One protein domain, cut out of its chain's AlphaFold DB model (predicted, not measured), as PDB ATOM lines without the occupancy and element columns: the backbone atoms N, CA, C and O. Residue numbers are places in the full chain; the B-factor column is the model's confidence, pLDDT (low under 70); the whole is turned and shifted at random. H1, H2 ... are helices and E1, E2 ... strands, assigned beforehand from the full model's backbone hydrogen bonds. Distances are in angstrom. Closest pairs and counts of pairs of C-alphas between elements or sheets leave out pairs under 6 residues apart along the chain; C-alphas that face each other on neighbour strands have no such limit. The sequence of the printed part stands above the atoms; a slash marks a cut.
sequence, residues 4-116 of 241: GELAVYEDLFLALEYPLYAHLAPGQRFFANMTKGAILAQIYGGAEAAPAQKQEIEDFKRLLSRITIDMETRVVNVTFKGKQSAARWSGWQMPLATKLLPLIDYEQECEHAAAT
ATOM      1  N   GLY A   4      29.282 -10.639 -37.156       67.81
ATOM      2  CA  GLY A   4      28.025 -11.261 -36.711       67.81
ATOM      3  C   GLY A   4      27.371 -12.178 -37.755       67.81
ATOM      4  O   GLY A   4      26.777 -13.185 -37.392       67.81
ATOM      5  N   GLU A   5      27.516 -11.880 -39.048       69.56
ATOM      6  CA  GLU A   5      27.005 -12.741 -40.130       69.56
ATOM      7  C   GLU A   5      27.846 -14.015 -40.270       69.56
ATOM      8  O   GLU A   5      27.304 -15.081 -40.548       69.56
ATOM      9  N   LEU A   6      29.160 -13.911 -40.032       67.88
ATOM     10  CA  LEU A   6      30.073 -15.056 -40.002       67.88
ATOM     11  C   LEU A   6      29.743 -16.016 -38.852       67.88
ATOM     12  O   LEU A   6      29.676 -17.216 -39.090       67.88
ATOM     13  N   ALA A   7      29.460 -15.503 -37.651       63.62
ATOM     14  CA  ALA A   7      29.084 -16.331 -36.501       63.62
ATOM     15  C   ALA A   7      27.773 -17.106 -36.736       63.62
ATOM     16  O   ALA A   7      27.713 -18.310 -36.517       63.62
ATOM     17  N   VAL A   8      26.740 -16.447 -37.279       68.62
ATOM     18  CA  VAL A   8      25.463 -17.110 -37.616       68.62
ATOM     19  C   VAL A   8      25.653 -18.176 -38.699       68.62
ATOM     20  O   VAL A   8      25.017 -19.229 -38.664       68.62
ATOM     21  N   TYR A   9      26.535 -17.920 -39.668       64.50
ATOM     22  CA  TYR A   9      26.870 -18.892 -40.703       64.50
ATOM     23  C   TYR A   9      27.626 -20.098 -40.128       64.50
ATOM     24  O   TYR A   9      27.326 -21.231 -40.495       64.50
ATOM     25  N   GLU A  10      28.559 -19.877 -39.200       64.25
ATOM     26  CA  GLU A  10      29.239 -20.948 -38.466       64.25
ATOM     27  C   GLU A  10      28.247 -21.803 -37.669       64.25
ATOM     28  O   GLU A  10      28.285 -23.026 -37.794       64.25
ATOM     29  N   ASP A  11      27.300 -21.197 -36.950       64.88
ATOM     30  CA  ASP A  11      26.274 -21.919 -36.184       64.88
ATOM     31  C   ASP A  11      25.375 -22.787 -37.081       64.88
ATOM     32  O   ASP A  11      25.109 -23.953 -36.777       64.88
ATOM     33  N   LEU A  12      24.945 -22.252 -38.229       66.38
ATOM     34  CA  LEU A  12      24.164 -22.994 -39.227       66.38
ATOM     35  C   LEU A  12      24.948 -24.171 -39.822       66.38
ATOM     36  O   LEU A  12      24.372 -25.229 -40.069       66.38
ATOM     37  N   PHE A  13      26.254 -24.009 -40.052       63.81
ATOM     38  CA  PHE A  13      27.108 -25.097 -40.530       63.81
ATOM     39  C   PHE A  13      27.335 -26.158 -39.456       63.81
ATOM     40  O   PHE A  13      27.235 -27.344 -39.762       63.81
ATOM     41  N   LEU A  14      27.579 -25.751 -38.209       61.62
ATOM     42  CA  LEU A  14      27.724 -26.657 -37.070       61.62
ATOM     43  C   LEU A  14      26.453 -27.480 -36.836       61.62
ATOM     44  O   LEU A  14      26.553 -28.670 -36.563       61.62
ATOM     45  N   ALA A  15      25.273 -26.886 -37.028       65.81
ATOM     46  CA  ALA A  15      23.992 -27.587 -36.932       65.81
ATOM     47  C   ALA A  15      23.782 -28.662 -38.021       65.81
ATOM     48  O   ALA A  15      22.937 -29.542 -37.865       65.81
ATOM     49  N   LEU A  16      24.530 -28.600 -39.128       78.50
ATOM     50  CA  LEU A  16      24.509 -29.601 -40.202       78.50
ATOM     51  C   LEU A  16      25.638 -30.632 -40.074       78.50
ATOM     52  O   LEU A  16      25.670 -31.613 -40.827       78.50
ATOM     53  N   GLU A  17      26.584 -30.410 -39.161       86.81
ATOM     54  CA  GLU A  17      27.667 -31.343 -38.895       86.81
ATOM     55  C   GLU A  17      27.209 -32.470 -37.968       86.81
ATOM     56  O   GLU A  17      26.417 -32.267 -37.056       86.81
ATOM     57  N   TYR A  18      27.725 -33.672 -38.209       92.06
ATOM     58  CA  TYR A  18      27.468 -34.838 -37.372       92.06
ATOM     59  C   TYR A  18      28.791 -35.388 -36.823       92.06
ATOM     60  O   TYR A  18      29.672 -35.713 -37.634       92.06
ATOM     61  N   PRO A  19      28.977 -35.457 -35.492       93.75
ATOM     62  CA  PRO A  19      30.226 -35.883 -34.879       93.75
ATOM     63  C   PRO A  19      30.296 -37.404 -34.678       93.75
ATOM     64  O   PRO A  19      29.335 -38.049 -34.276       93.75
ATOM     65  N   LEU A  20      31.484 -37.962 -34.888       95.56
ATOM     66  CA  LEU A  20      31.912 -39.255 -34.365       95.56
ATOM     67  C   LEU A  20      33.119 -39.046 -33.455       95.56
ATOM     68  O   LEU A  20      33.927 -38.138 -33.665       95.56
ATOM     69  N   TYR A  21      33.272 -39.922 -32.469       95.06
ATOM     70  CA  TYR A  21      34.277 -39.773 -31.425       95.06
ATOM     71  C   TYR A  21      35.219 -40.970 -31.387       95.06
ATOM     72  O   TYR A  21      34.796 -42.100 -31.601       95.06
ATOM     73  N   ALA A  22      36.490 -40.745 -31.069       94.19
ATOM     74  CA  ALA A  22      37.444 -41.821 -30.814       94.19
ATOM     75  C   ALA A  22      38.221 -41.548 -29.526       94.19
ATOM     76  O   ALA A  22      38.726 -40.444 -29.329       94.19
ATOM     77  N   HIS A  23      38.373 -42.558 -28.672       92.56
ATOM     78  CA  HIS A  23      39.213 -42.454 -27.476       92.56
ATOM     79  C   HIS A  23      40.670 -42.725 -27.830       92.56
ATOM     80  O   HIS A  23      40.984 -43.730 -28.467       92.56
ATOM     81  N   LEU A  24      41.574 -41.846 -27.404       92.50
ATOM     82  CA  LEU A  24      43.004 -42.043 -27.608       92.50
ATOM     83  C   LEU A  24      43.501 -43.268 -26.834       92.50
ATOM     84  O   LEU A  24      43.224 -43.432 -25.645       92.50
ATOM     85  N   ALA A  25      44.339 -44.083 -27.472       90.62
ATOM     86  CA  ALA A  25      44.973 -45.210 -26.804       90.62
ATOM     87  C   ALA A  25      46.033 -44.725 -25.793       90.62
ATOM     88  O   ALA A  25      46.683 -43.693 -26.028       90.62
ATOM     89  N   PRO A  26      46.258 -45.450 -24.680       88.50
ATOM     90  CA  PRO A  26      47.236 -45.067 -23.661       88.50
ATOM     91  C   PRO A  26      48.622 -44.791 -24.256       88.50
ATOM     92  O   PRO A  26      49.099 -45.508 -25.136       88.50
ATOM     93  N   GLY A  27      49.273 -43.725 -23.791       86.75
ATOM     94  CA  GLY A  27      50.585 -43.289 -24.272       86.75
ATOM     95  C   GLY A  27      50.587 -42.472 -25.568       86.75
ATOM     96  O   GLY A  27      51.606 -41.850 -25.859       86.75
ATOM     97  N   GLN A  28      49.483 -42.399 -26.326       88.38
ATOM     98  CA  GLN A  28      49.402 -41.483 -27.470       88.38
ATOM     99  C   GLN A  28      49.394 -40.035 -26.982       88.38
ATOM    100  O   GLN A  28      48.508 -39.645 -26.226       88.38
ATOM    101  N   ARG A  29      50.370 -39.230 -27.403       86.44
ATOM    102  CA  ARG A  29      50.482 -37.816 -27.028       86.44
ATOM    103  C   ARG A  29      50.461 -36.959 -28.286       86.44
ATOM    104  O   ARG A  29      51.181 -37.243 -29.237       86.44
ATOM    105  N   PHE A  30      49.657 -35.906 -28.249       90.12
ATOM    106  CA  PHE A  30      49.562 -34.896 -29.297       90.12
ATOM    107  C   PHE A  30      49.842 -33.523 -28.694       90.12
ATOM    108  O   PHE A  30      49.709 -33.324 -27.483       90.12
ATOM    109  N   PHE A  31      50.251 -32.578 -29.536       85.19
ATOM    110  CA  PHE A  31      50.371 -31.190 -29.111       85.19
ATOM    111  C   PHE A  31      48.978 -30.578 -28.936       85.19
ATOM    112  O   PHE A  31      48.037 -30.933 -29.647       85.19
ATOM    113  N   ALA A  32      48.849 -29.635 -28.004       79.69
ATOM    114  CA  ALA A  32      47.636 -28.835 -27.904       79.69
ATOM    115  C   ALA A  32      47.443 -28.016 -29.192       79.69
ATOM    116  O   ALA A  32      48.418 -27.554 -29.789       79.69
ATOM    117  N   ASN A  33      46.188 -27.817 -29.601       81.94
ATOM    118  CA  ASN A  33      45.809 -26.955 -30.727       81.94
ATOM    119  C   ASN A  33      46.429 -27.350 -32.082       81.94
ATOM    120  O   ASN A  33      46.737 -26.489 -32.909       81.94
ATOM    121  N   MET A  34      46.622 -28.650 -32.334       90.19
ATOM    122  CA  MET A  34      47.047 -29.121 -33.655       90.19
ATOM    123  C   MET A  34      46.047 -28.708 -34.740       90.19
ATOM    124  O   MET A  34      44.833 -28.811 -34.572       90.19
ATOM    125  N   THR A  35      46.568 -28.275 -35.887       92.12
ATOM    126  CA  THR A  35      45.737 -27.940 -37.046       92.12
ATOM    127  C   THR A  35      45.108 -29.198 -37.645       92.12
ATOM    128  O   THR A  35      45.669 -30.292 -37.540       92.12
ATOM    129  N   LYS A  36      43.989 -29.040 -38.371       92.12
ATOM    130  CA  LYS A  36      43.368 -30.129 -39.150       92.12
ATOM    131  C   LYS A  36      44.412 -30.879 -39.983       92.12
ATOM    132  O   LYS A  36      44.509 -32.094 -39.883       92.12
ATOM    133  N   GLY A  37      45.239 -30.161 -40.747       92.00
ATOM    134  CA  GLY A  37      46.282 -30.767 -41.582       92.00
ATOM    135  C   GLY A  37      47.305 -31.582 -40.784       92.00
ATOM    136  O   GLY A  37      47.651 -32.689 -41.193       92.00
ATOM    137  N   ALA A  38      47.736 -31.084 -39.620       92.62
ATOM    138  CA  ALA A  38      48.672 -31.796 -38.755       92.62
ATOM    139  C   ALA A  38      48.067 -33.086 -38.180       92.62
ATOM    140  O   ALA A  38      48.774 -34.085 -38.072       92.62
ATOM    141  N   ILE A  39      46.771 -33.086 -37.848       93.62
ATOM    142  CA  ILE A  39      46.066 -34.287 -37.384       93.62
ATOM    143  C   ILE A  39      45.896 -35.284 -38.535       93.62
ATOM    144  O   ILE A  39      46.222 -36.457 -38.382       93.62
ATOM    145  N   LEU A  40      45.458 -34.829 -39.715       93.56
ATOM    146  CA  LEU A  40      45.279 -35.696 -40.886       93.56
ATOM    147  C   LEU A  40      46.584 -36.353 -41.347       93.56
ATOM    148  O   LEU A  40      46.556 -37.484 -41.827       93.56
ATOM    149  N   ALA A  41      47.726 -35.682 -41.174       92.00
ATOM    150  CA  ALA A  41      49.040 -36.257 -41.454       92.00
ATOM    151  C   ALA A  41      49.371 -37.462 -40.550       92.00
ATOM    152  O   ALA A  41      50.165 -38.317 -40.933       92.00
ATOM    153  N   GLN A  42      48.741 -37.562 -39.375       92.56
ATOM    154  CA  GLN A  42      48.870 -38.710 -38.476       92.56
ATOM    155  C   GLN A  42      47.928 -39.867 -38.850       92.56
ATOM    156  O   GLN A  42      48.045 -40.942 -38.258       92.56
ATOM    157  N   ILE A  43      47.023 -39.675 -39.820       92.19
ATOM    158  CA  ILE A  43      46.068 -40.689 -40.285       92.19
ATOM    159  C   ILE A  43      46.611 -41.374 -41.540       92.19
ATOM    160  O   ILE A  43      46.506 -40.861 -42.659       92.19
ATOM    161  N   TYR A  44      47.222 -42.542 -41.357       86.31
ATOM    162  CA  TYR A  44      47.833 -43.311 -42.440       86.31
ATOM    163  C   TYR A  44      47.867 -44.812 -42.112       86.31
ATOM    164  O   TYR A  44      48.049 -45.198 -40.961       86.31
ATOM    165  N   GLY A  45      47.717 -45.667 -43.129       74.56
ATOM    166  CA  GLY A  45      47.672 -47.132 -42.970       74.56
ATOM    167  C   GLY A  45      49.045 -47.815 -42.902       74.56
ATOM    168  O   GLY A  45      49.129 -49.032 -42.799       74.56
ATOM    169  N   GLY A  46      50.135 -47.052 -42.980       75.19
ATOM    170  CA  GLY A  46      51.497 -47.576 -43.143       75.19
ATOM    171  C   GLY A  46      51.836 -47.937 -44.596       75.19
ATOM    172  O   GLY A  46      50.977 -47.938 -45.482       75.19
ATOM    173  N   ALA A  47      53.114 -48.218 -44.866       75.69
ATOM    174  CA  ALA A  47      53.587 -48.552 -46.215       75.69
ATOM    175  C   ALA A  47      52.969 -49.862 -46.739       75.69
ATOM    176  O   ALA A  47      52.600 -49.942 -47.913       75.69
ATOM    177  N   GLU A  48      52.782 -50.831 -45.842       80.94
ATOM    178  CA  GLU A  48      52.294 -52.187 -46.121       80.94
ATOM    179  C   GLU A  48      50.761 -52.301 -46.190       80.94
ATOM    180  O   GLU A  48      50.245 -53.370 -46.507       80.94
ATOM    181  N   ALA A  49      50.013 -51.218 -45.935       82.75
ATOM    182  CA  ALA A  49      48.555 -51.253 -46.045       82.75
ATOM    183  C   ALA A  49      48.094 -51.632 -47.456       82.75
ATOM    184  O   ALA A  49      48.621 -51.139 -48.466       82.75
ATOM    185  N   ALA A  50      47.042 -52.451 -47.499       86.75
ATOM    186  CA  ALA A  50      46.393 -52.854 -48.735       86.75
ATOM    187  C   ALA A  50      45.881 -51.620 -49.510       86.75
ATOM    188  O   ALA A  50      45.434 -50.648 -48.891       86.75
ATOM    189  N   PRO A  51      45.874 -51.645 -50.857       87.94
ATOM    190  CA  PRO A  51      45.381 -50.525 -51.661       87.94
ATOM    191  C   PRO A  51      43.959 -50.082 -51.289       87.94
ATOM    192  O   PRO A  51      43.691 -48.886 -51.226       87.94
ATOM    193  N   ALA A  52      43.078 -51.033 -50.961       88.81
ATOM    194  CA  ALA A  52      41.716 -50.747 -50.512       88.81
ATOM    195  C   ALA A  52      41.687 -49.916 -49.215       88.81
ATOM    196  O   ALA A  52      40.975 -48.923 -49.142       88.81
ATOM    197  N   GLN A  53      42.525 -50.253 -48.231       86.62
ATOM    198  CA  GLN A  53      42.621 -49.496 -46.977       86.62
ATOM    199  C   GLN A  53      43.177 -48.088 -47.203       86.62
ATOM    200  O   GLN A  53      42.711 -47.127 -46.598       86.62
ATOM    201  N   LYS A  54      44.159 -47.938 -48.102       88.62
ATOM    202  CA  LYS A  54      44.678 -46.614 -48.483       88.62
ATOM    203  C   LYS A  54      43.582 -45.763 -49.127       88.62
ATOM    204  O   LYS A  54      43.451 -44.596 -48.775       88.62
ATOM    205  N   GLN A  55      42.764 -46.355 -49.998       91.81
ATOM    206  CA  GLN A  55      41.622 -45.671 -50.602       91.81
ATOM    207  C   GLN A  55      40.565 -45.277 -49.561       91.81
ATOM    208  O   GLN A  55      40.074 -44.154 -49.604       91.81
ATOM    209  N   GLU A  56      40.248 -46.153 -48.602       93.00
ATOM    210  CA  GLU A  56      39.327 -45.832 -47.502       93.00
ATOM    211  C   GLU A  56      39.821 -44.651 -46.662       93.00
ATOM    212  O   GLU A  56      39.046 -43.756 -46.340       93.00
ATOM    213  N   ILE A  57      41.117 -44.604 -46.348       93.31
ATOM    214  CA  ILE A  57      41.709 -43.494 -45.594       93.31
ATOM    215  C   ILE A  57      41.603 -42.178 -46.373       93.31
ATOM    216  O   ILE A  57      41.283 -41.143 -45.790       93.31
ATOM    217  N   GLU A  58      41.857 -42.192 -47.679       93.50
ATOM    218  CA  GLU A  58      41.730 -40.988 -48.506       93.50
ATOM    219  C   GLU A  58      40.264 -40.555 -48.668       93.50
ATOM    220  O   GLU A  58      39.954 -39.364 -48.586       93.50
ATOM    221  N   ASP A  59      39.337 -41.506 -48.792       94.12
ATOM    222  CA  ASP A  59      37.899 -41.228 -48.778       94.12
ATOM    223  C   ASP A  59      37.462 -40.589 -47.456       94.12
ATOM    224  O   ASP A  59      36.739 -39.591 -47.464       94.12
ATOM    225  N   PHE A  60      37.942 -41.116 -46.329       94.62
ATOM    226  CA  PHE A  60      37.701 -40.561 -45.002       94.62
ATOM    227  C   PHE A  60      38.210 -39.119 -44.897       94.62
ATOM    228  O   PHE A  60      37.458 -38.208 -44.543       94.62
ATOM    229  N   LYS A  61      39.474 -38.884 -45.281       94.25
ATOM    230  CA  LYS A  61      40.099 -37.550 -45.267       94.25
ATOM    231  C   LYS A  61      39.375 -36.543 -46.156       94.25
ATOM    232  O   LYS A  61      39.377 -35.352 -45.860       94.25
ATOM    233  N   ARG A  62      38.774 -36.998 -47.255       92.69
ATOM    234  CA  ARG A  62      38.006 -36.142 -48.163       92.69
ATOM    235  C   ARG A  62      36.634 -35.779 -47.597       92.69
ATOM    236  O   ARG A  62      36.164 -34.667 -47.824       92.69
ATOM    237  N   LEU A  63      35.985 -36.713 -46.903       92.00
ATOM    238  CA  LEU A  63      34.623 -36.539 -46.395       92.00
ATOM    239  C   LEU A  63      34.555 -35.793 -45.060       92.00
ATOM    240  O   LEU A  63      33.503 -35.229 -44.748       92.00
ATOM    241  N   LEU A  64      35.643 -35.757 -44.283       91.94
ATOM    242  CA  LEU A  64      35.620 -35.051 -43.006       91.94
ATOM    243  C   LEU A  64      35.524 -33.527 -43.182       91.94
ATOM    244  O   LEU A  64      36.287 -32.891 -43.924       91.94
ATOM    245  N   SER A  65      34.646 -32.920 -42.390       91.12
ATOM    246  CA  SER A  65      34.521 -31.468 -42.292       91.12
ATOM    247  C   SER A  65      35.569 -30.902 -41.334       91.12
ATOM    248  O   SER A  65      36.431 -30.116 -41.747       91.12
ATOM    249  N   ARG A  66      35.609 -31.398 -40.094       91.56
ATOM    250  CA  ARG A  66      36.533 -30.950 -39.044       91.56
ATOM    251  C   ARG A  66      37.054 -32.134 -38.236       91.56
ATOM    252  O   ARG A  66      36.432 -33.187 -38.168       91.56
ATOM    253  N   ILE A  67      38.231 -31.948 -37.648       94.62
ATOM    254  CA  ILE A  67      38.800 -32.869 -36.667       94.62
ATOM    255  C   ILE A  67      39.522 -32.076 -35.592       94.62
ATOM    256  O   ILE A  67      40.276 -31.150 -35.908       94.62
ATOM    257  N   THR A  68      39.290 -32.439 -34.340       94.06
ATOM    258  CA  THR A  68      39.975 -31.874 -33.177       94.06
ATOM    259  C   THR A  68      40.389 -32.990 -32.229       94.06
ATOM    260  O   THR A  68      39.812 -34.076 -32.225       94.06
ATOM    261  N   ILE A  69      41.428 -32.724 -31.441       93.38
ATOM    262  CA  ILE A  69      41.886 -33.615 -30.378       93.38
ATOM    263  C   ILE A  69      41.846 -32.820 -29.084       93.38
ATOM    264  O   ILE A  69      42.512 -31.789 -28.974       93.38
ATOM    265  N   ASP A  70      41.091 -33.316 -28.117       90.56
ATOM    266  CA  ASP A  70      41.105 -32.821 -26.753       90.56
ATOM    267  C   ASP A  70      42.002 -33.734 -25.910       90.56
ATOM    268  O   ASP A  70      41.735 -34.922 -25.718       90.56
ATOM    269  N   MET A  71      43.118 -33.181 -25.435       88.06
ATOM    270  CA  MET A  71      44.092 -33.924 -24.634       88.06
ATOM    271  C   MET A  71      43.682 -34.076 -23.166       88.06
ATOM    272  O   MET A  71      44.253 -34.927 -22.483       88.06
ATOM    273  N   GLU A  72      42.719 -33.290 -22.683       87.38
ATOM    274  CA  GLU A  72      42.175 -33.409 -21.332       87.38
ATOM    275  C   GLU A  72      41.159 -34.550 -21.256       87.38
ATOM    276  O   GLU A  72      41.325 -35.460 -20.440       87.38
ATOM    277  N   THR A  73      40.165 -34.554 -22.149       87.06
ATOM    278  CA  THR A  73      39.181 -35.649 -22.249       87.06
ATOM    279  C   THR A  73      39.732 -36.874 -22.975       87.06
ATOM    280  O   THR A  73      39.174 -37.960 -22.856       87.06
ATOM    281  N   ARG A  74      40.869 -36.738 -23.677       90.62
ATOM    282  CA  ARG A  74      41.516 -37.798 -24.478       90.62
ATOM    283  C   ARG A  74      40.637 -38.281 -25.636       90.62
ATOM    284  O   ARG A  74      40.759 -39.432 -26.063       90.62
ATOM    285  N   VAL A  75      39.800 -37.395 -26.168       91.50
ATOM    286  CA  VAL A  75      38.846 -37.693 -27.237       91.50
ATOM    287  C   VAL A  75      39.234 -36.970 -28.523       91.50
ATOM    288  O   VAL A  75      39.566 -35.784 -28.539       91.50
ATOM    289  N   VAL A  76      39.175 -37.703 -29.630       94.19
ATOM    290  CA  VAL A  76      39.200 -37.161 -30.987       94.19
ATOM    291  C   VAL A  76      37.761 -36.939 -31.422       94.19
ATOM    292  O   VAL A  76      36.982 -37.888 -31.428       94.19
ATOM    293  N   ASN A  77      37.415 -35.712 -31.799       94.69
ATOM    294  CA  ASN A  77      36.120 -35.390 -32.390       94.69
ATOM    295  C   ASN A  77      36.300 -35.238 -33.904       94.69
ATOM    296  O   ASN A  77      37.079 -34.396 -34.354       94.69
ATOM    297  N   VAL A  78      35.606 -36.071 -34.675       95.69
ATOM    298  CA  VAL A  78      35.600 -36.062 -36.138       95.69
ATOM    299  C   VAL A  78      34.203 -35.688 -36.607       95.69
ATOM    300  O   VAL A  78      33.263 -36.440 -36.378       95.69
ATOM    301  N   THR A  79      34.056 -34.570 -37.311       94.31
ATOM    302  CA  THR A  79      32.746 -34.146 -37.819       94.31
ATOM    303  C   THR A  79      32.619 -34.357 -39.320       94.31
ATOM    304  O   THR A  79      33.556 -34.147 -40.099       94.31
ATOM    305  N   PHE A  80      31.422 -34.754 -39.740       94.06
ATOM    306  CA  PHE A  80      31.046 -34.964 -41.135       94.06
ATOM    307  C   PHE A  80      29.904 -34.040 -41.527       94.06
ATOM    308  O   PHE A  80      29.150 -33.578 -40.678       94.06
ATOM    309  N   LYS A  81      29.731 -33.813 -42.830       90.31
ATOM    310  CA  LYS A  81      28.565 -33.096 -43.363       90.31
ATOM    311  C   LYS A  81      27.339 -34.017 -43.340       90.31
ATOM    312  O   LYS A  81      27.076 -34.728 -44.314       90.31
ATOM    313  N   GLY A  82      26.632 -34.026 -42.215       88.19
ATOM    314  CA  GLY A  82      25.408 -34.786 -41.980       88.19
ATOM    315  C   GLY A  82      25.601 -36.243 -41.542       88.19
ATOM    316  O   GLY A  82      26.613 -36.892 -41.822       88.19
ATOM    317  N   LYS A  83      24.557 -36.777 -40.893       89.00
ATOM    318  CA  LYS A  83      24.505 -38.130 -40.306       89.00
ATOM    319  C   LYS A  83      24.748 -39.250 -41.317       89.00
ATOM    320  O   LYS A  83      25.449 -40.206 -41.014       89.00
ATOM    321  N   GLN A  84      24.233 -39.130 -42.544       88.00
ATOM    322  CA  GLN A  84      24.433 -40.152 -43.585       88.00
ATOM    323  C   GLN A  84      25.909 -40.323 -43.966       88.00
ATOM    324  O   GLN A  84      26.373 -41.447 -44.149       88.00
ATOM    325  N   SER A  85      26.653 -39.217 -44.046       90.81
ATOM    326  CA  SER A  85      28.090 -39.237 -44.333       90.81
ATOM    327  C   SER A  85      28.876 -39.878 -43.188       90.81
ATOM    328  O   SER A  85      29.809 -40.636 -43.443       90.81
ATOM    329  N   ALA A  86      28.485 -39.599 -41.939       93.19
ATOM    330  CA  ALA A  86      29.096 -40.173 -40.744       93.19
ATOM    331  C   ALA A  86      28.784 -41.669 -40.572       93.19
ATOM    332  O   ALA A  86      29.668 -42.432 -40.201       93.19
ATOM    333  N   ALA A  87      27.564 -42.113 -40.892       92.19
ATOM    334  CA  ALA A  87      27.093 -43.474 -40.630       92.19
ATOM    335  C   ALA A  87      28.006 -44.569 -41.210       92.19
ATOM    336  O   ALA A  87      28.200 -45.604 -40.578       92.19
ATOM    337  N   ARG A  88      28.623 -44.328 -42.377       92.81
ATOM    338  CA  ARG A  88      29.597 -45.251 -42.994       92.81
ATOM    339  C   ARG A  88      30.839 -45.487 -42.123       92.81
ATOM    340  O   ARG A  88      31.482 -46.523 -42.254       92.81
ATOM    341  N   TRP A  89      31.197 -44.517 -41.290       94.94
ATOM    342  CA  TRP A  89      32.418 -44.514 -40.491       94.94
ATOM    343  C   TRP A  89      32.182 -44.917 -39.036       94.94
ATOM    344  O   TRP A  89      33.151 -45.143 -38.319       94.94
ATOM    345  N   SER A  90      30.930 -45.046 -38.591       94.81
ATOM    346  CA  SER A  90      30.627 -45.569 -37.257       94.81
ATOM    347  C   SER A  90      31.143 -47.008 -37.120       94.81
ATOM    348  O   SER A  90      30.936 -47.849 -37.995       94.81
ATOM    349  N   GLY A  91      31.892 -47.277 -36.053       93.38
ATOM    350  CA  GLY A  91      32.604 -48.533 -35.808       93.38
ATOM    351  C   GLY A  91      33.885 -48.728 -36.628       93.38
ATOM    352  O   GLY A  91      34.615 -49.694 -36.388       93.38
ATOM    353  N   TRP A  92      34.198 -47.837 -37.576       95.56
ATOM    354  CA  TRP A  92      35.407 -47.955 -38.390       95.56
ATOM    355  C   TRP A  92      36.665 -47.732 -37.546       95.56
ATOM    356  O   TRP A  92      36.716 -46.866 -36.672       95.56
ATOM    357  N   GLN A  93      37.693 -48.532 -37.828       94.19
ATOM    358  CA  GLN A  93      38.969 -48.534 -37.122       94.19
ATOM    359  C   GLN A  93      39.891 -47.468 -37.717       94.19
ATOM    360  O   GLN A  93      40.736 -47.764 -38.562       94.19
ATOM    361  N   MET A  94      39.716 -46.218 -37.291       95.00
ATOM    362  CA  MET A  94      40.498 -45.088 -37.784       95.00
ATOM    363  C   MET A  94      41.976 -45.252 -37.393       95.00
ATOM    364  O   MET A  94      42.294 -45.259 -36.199       95.00
ATOM    365  N   PRO A  95      42.910 -45.330 -38.359       94.31
ATOM    366  CA  PRO A  95      44.328 -45.357 -38.048       94.31
ATOM    367  C   PRO A  95      44.793 -43.953 -37.672       94.31
ATOM    368  O   PRO A  95      44.807 -43.062 -38.512       94.31
ATOM    369  N   LEU A  96      45.211 -43.746 -36.428       94.12
ATOM    370  CA  LEU A  96      45.760 -42.487 -35.938       94.12
ATOM    371  C   LEU A  96      47.061 -42.753 -35.184       94.12
ATOM    372  O   LEU A  96      47.065 -43.446 -34.166       94.12
ATOM    373  N   ALA A  97      48.170 -42.194 -35.675       90.62
ATOM    374  CA  ALA A  97      49.502 -42.321 -35.083       90.62
ATOM    375  C   ALA A  97      49.824 -43.770 -34.667       90.62
ATOM    376  O   ALA A  97      50.160 -44.034 -33.511       90.62
ATOM    377  N   THR A  98      49.697 -44.712 -35.613       86.06
ATOM    378  CA  THR A  98      49.949 -46.167 -35.461       86.06
ATOM    379  C   THR A  98      48.957 -46.953 -34.594       86.06
ATOM    380  O   THR A  98      49.157 -48.147 -34.370       86.06
ATOM    381  N   LYS A  99      47.878 -46.328 -34.112       90.94
ATOM    382  CA  LYS A  99      46.804 -47.008 -33.373       90.94
ATOM    383  C   LYS A  99      45.521 -47.015 -34.185       90.94
ATOM    384  O   LYS A  99      45.215 -46.038 -34.853       90.94
ATOM    385  N   LEU A 100      44.789 -48.117 -34.112       92.75
ATOM    386  CA  LEU A 100      43.453 -48.241 -34.677       92.75
ATOM    387  C   LEU A 100      42.451 -47.855 -33.595       92.75
ATOM    388  O   LEU A 100      42.400 -48.506 -32.552       92.75
ATOM    389  N   LEU A 101      41.734 -46.756 -33.815       94.12
ATOM    390  CA  LEU A 101      40.767 -46.220 -32.868       94.12
ATOM    391  C   LEU A 101      39.358 -46.387 -33.454       94.12
ATOM    392  O   LEU A 101      39.106 -45.859 -34.541       94.12
ATOM    393  N   PRO A 102      38.438 -47.095 -32.779       95.25
ATOM    394  CA  PRO A 102      37.062 -47.190 -33.244       95.25
ATOM    395  C   PRO A 102      36.394 -45.815 -33.175       95.25
ATOM    396  O   PRO A 102      36.465 -45.138 -32.148       95.25
ATOM    397  N   LEU A 103      35.732 -45.422 -34.260       95.94
ATOM    398  CA  LEU A 103      34.838 -44.269 -34.264       95.94
ATOM    399  C   LEU A 103      33.489 -44.665 -33.669       95.94
ATOM    400  O   LEU A 103      32.894 -45.659 -34.072       95.94
ATOM    401  N   ILE A 104      33.009 -43.883 -32.716       93.62
ATOM    402  CA  ILE A 104      31.809 -44.163 -31.939       93.62
ATOM    403  C   ILE A 104      30.810 -43.037 -32.178       93.62
ATOM    404  O   ILE A 104      31.137 -41.855 -32.045       93.62
ATOM    405  N   ASP A 105      29.590 -43.420 -32.538       92.81
ATOM    406  CA  ASP A 105      28.456 -42.513 -32.664       92.81
ATOM    407  C   ASP A 105      27.763 -42.372 -31.305       92.81
ATOM    408  O   ASP A 105      26.800 -43.075 -30.992       92.81
ATOM    409  N   TYR A 106      28.288 -41.481 -30.466       88.94
ATOM    410  CA  TYR A 106      27.710 -41.267 -29.143       88.94
ATOM    411  C   TYR A 106      26.355 -40.561 -29.173       88.94
ATOM    412  O   TYR A 106      25.583 -40.735 -28.236       88.94
ATOM    413  N   GLU A 107      26.023 -39.810 -30.226       87.00
ATOM    414  CA  GLU A 107      24.677 -39.242 -30.358       87.00
ATOM    415  C   GLU A 107      23.652 -40.363 -30.532       87.00
ATOM    416  O   GLU A 107      22.655 -40.415 -29.811       87.00
ATOM    417  N   GLN A 108      23.944 -41.321 -31.415       86.25
ATOM    418  CA  GLN A 108      23.130 -42.517 -31.560       86.25
ATOM    419  C   GLN A 108      23.134 -43.353 -30.271       86.25
ATOM    420  O   GLN A 108      22.070 -43.813 -29.855       86.25
ATOM    421  N   GLU A 109      24.274 -43.550 -29.600       85.38
ATOM    422  CA  GLU A 109      24.298 -44.283 -28.324       85.38
ATOM    423  C   GLU A 109      23.441 -43.610 -27.246       85.38
ATOM    424  O   GLU A 109      22.717 -44.319 -26.554       85.38
ATOM    425  N   CYS A 110      23.455 -42.279 -27.133       80.38
ATOM    426  CA  CYS A 110      22.600 -41.517 -26.218       80.38
ATOM    427  C   CYS A 110      21.108 -41.721 -26.516       80.38
ATOM    428  O   CYS A 110      20.331 -42.003 -25.599       80.38
ATOM    429  N   GLU A 111      20.703 -41.636 -27.789       81.62
ATOM    430  CA  GLU A 111      19.322 -41.910 -28.217       81.62
ATOM    431  C   GLU A 111      18.884 -43.326 -27.803       81.62
ATOM    432  O   GLU A 111      17.793 -43.526 -27.266       81.62
ATOM    433  N   HIS A 112      19.757 -44.320 -27.992       76.81
ATOM    434  CA  HIS A 112      19.473 -45.702 -27.601       76.81
ATOM    435  C   HIS A 112      19.521 -45.893 -26.084       76.81
ATOM    436  O   HIS A 112      18.737 -46.672 -25.541       76.81
ATOM    437  N   ALA A 113      20.420 -45.207 -25.380       75.06
ATOM    438  CA  ALA A 113      20.557 -45.256 -23.931       75.06
ATOM    439  C   ALA A 113      19.309 -44.713 -23.233       75.06
ATOM    440  O   ALA A 113      18.873 -45.315 -22.255       75.06
ATOM    441  N   ALA A 114      18.668 -43.675 -23.778       70.75
ATOM    442  CA  ALA A 114      17.388 -43.182 -23.270       70.75
ATOM    443  C   ALA A 114      16.295 -44.272 -23.253       70.75
ATOM    444  O   ALA A 114      15.428 -44.266 -22.383       70.75
ATOM    445  N   ALA A 115      16.358 -45.237 -24.179       73.12
ATOM    446  CA  ALA A 115      15.425 -46.362 -24.252       73.12
ATOM    447  C   ALA A 115      15.920 -47.640 -23.540       73.12
ATOM    448  O   ALA A 115      15.111 -48.461 -23.117       73.12
ATOM    449  N   THR A 116      17.237 -47.843 -23.432       71.31
ATOM    450  CA  THR A 116      17.849 -49.121 -23.004       71.31
ATOM    451  C   THR A 116      18.650 -49.039 -21.707       71.31
ATOM    452  O   THR A 116      19.121 -50.065 -21.222       71.31
TER     453      THR A 116
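This is residues 4 to 116 of the 241 residues of an uncharacterized protein of Phytophthora fragariae (UniProt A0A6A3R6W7). Look first for a small, strongly twisted sheet of three strands, E1, E3 and E2, with the short helices H2 and H4 over one face; a second, shorter hairpin, E4 and E5, packs on E1 through E5, and H3 only grazes the sheet with residues 60 to 63. From this body the helices at both ends of the printed part, H1 and H5, stick out as two separate arms with residues 4 to 12 and 109 to 116. The printed part has 113 residues, with five named helices and five named strands in the order H1 E1 H2 H3 E2 E3 H4 E4 E5 H5; the class is mixed, helices and strands. The larger sheet has the order E1 - E3 - E2 and, like the pair E4 - E5, is antiparallel. The whole is compact, with a radius of gyration of the C-alphas of 14.9 A and spans of 45 by 40 by 30 A.

Begin at H1, residues 4 to 14, and pass by a tight link to E1, residues 17 to 23, an edge strand of the sheet that H1 only grazes with residues 11 to 14. Next find H2, residues 36 to 40, and H3, residues 51 to 63; they are close but not clearly touching, the closest C-alphas being those of Leu 40 and Lys 61, 7.0 A apart. H3 leads with no residue between into E2, residues 64 to 70, the other edge strand. H2 lies over E2 at a height over the sheet of 8.2 A, with the closest C-alphas those of Lys 36 and Ile 67, 5.9 A apart. E2 forms a hairpin with E3, residues 75 to 81, antiparallel at 164 degrees; look at N 77 and O 68, 2.9 A apart. E3 is the inner strand and is antiparallel to E1 at 155 degrees, with N 20 and O 78 at 2.8 A, within hydrogen-bond range. E1, H2 and H3, and E2 make a split strand-helix-strand unit, two strands running the same way with E3 between them in the sheet, and its crossover is right-handed. H4, residues 83 to 87, is on the same face as H2, at a height over the sheet of 7.7 A; the C-alphas of Tyr 18 and Lys 83, the closest of E1 and H4, are 5.3 A apart. Then E4, residues 93 to 96, and E5, residues 99 to 102, form a hairpin, with N 94 and O 101 at 2.8 A; E4 and H3 are near each other. The closest C-alphas of E1 and E5 are those of Ala 22 and Leu 101, 5.9 A apart. H5, residues 106 to 116, only grazes the larger sheet with residues 106 to 108, and H1 and H5 are apart. Every O i to N i+4 pair is within hydrogen-bond range in H1, H2, H3 and H4; in H5 it is 6 of 7.

Find C-alpha 4 at (28.025, -11.261, -36.711), where H1 begins; it runs 15.4 A to C-alpha 14. E1 starts at C-alpha 17, (27.667, -31.343, -38.895), and covers 19.7 A, as does E3; E2 covers 17.3 A. H3 measures 18.4 A. H5 runs 14.0 A to C-alpha 116 at (17.849, -49.121, -23.004).

The two C-alphas farthest apart are those of Gly 4 and Glu 48, 48.5 A. Without the stretches that stand free, which also include residues 47 to 52, the body spans 32 by 29 by 22 A. The printed part has no cut. The link from E1 to H2 is long, with residues 24 to 35. Mean pLDDT of the printed part is 86.9, and residues 4 to 15 are under 70.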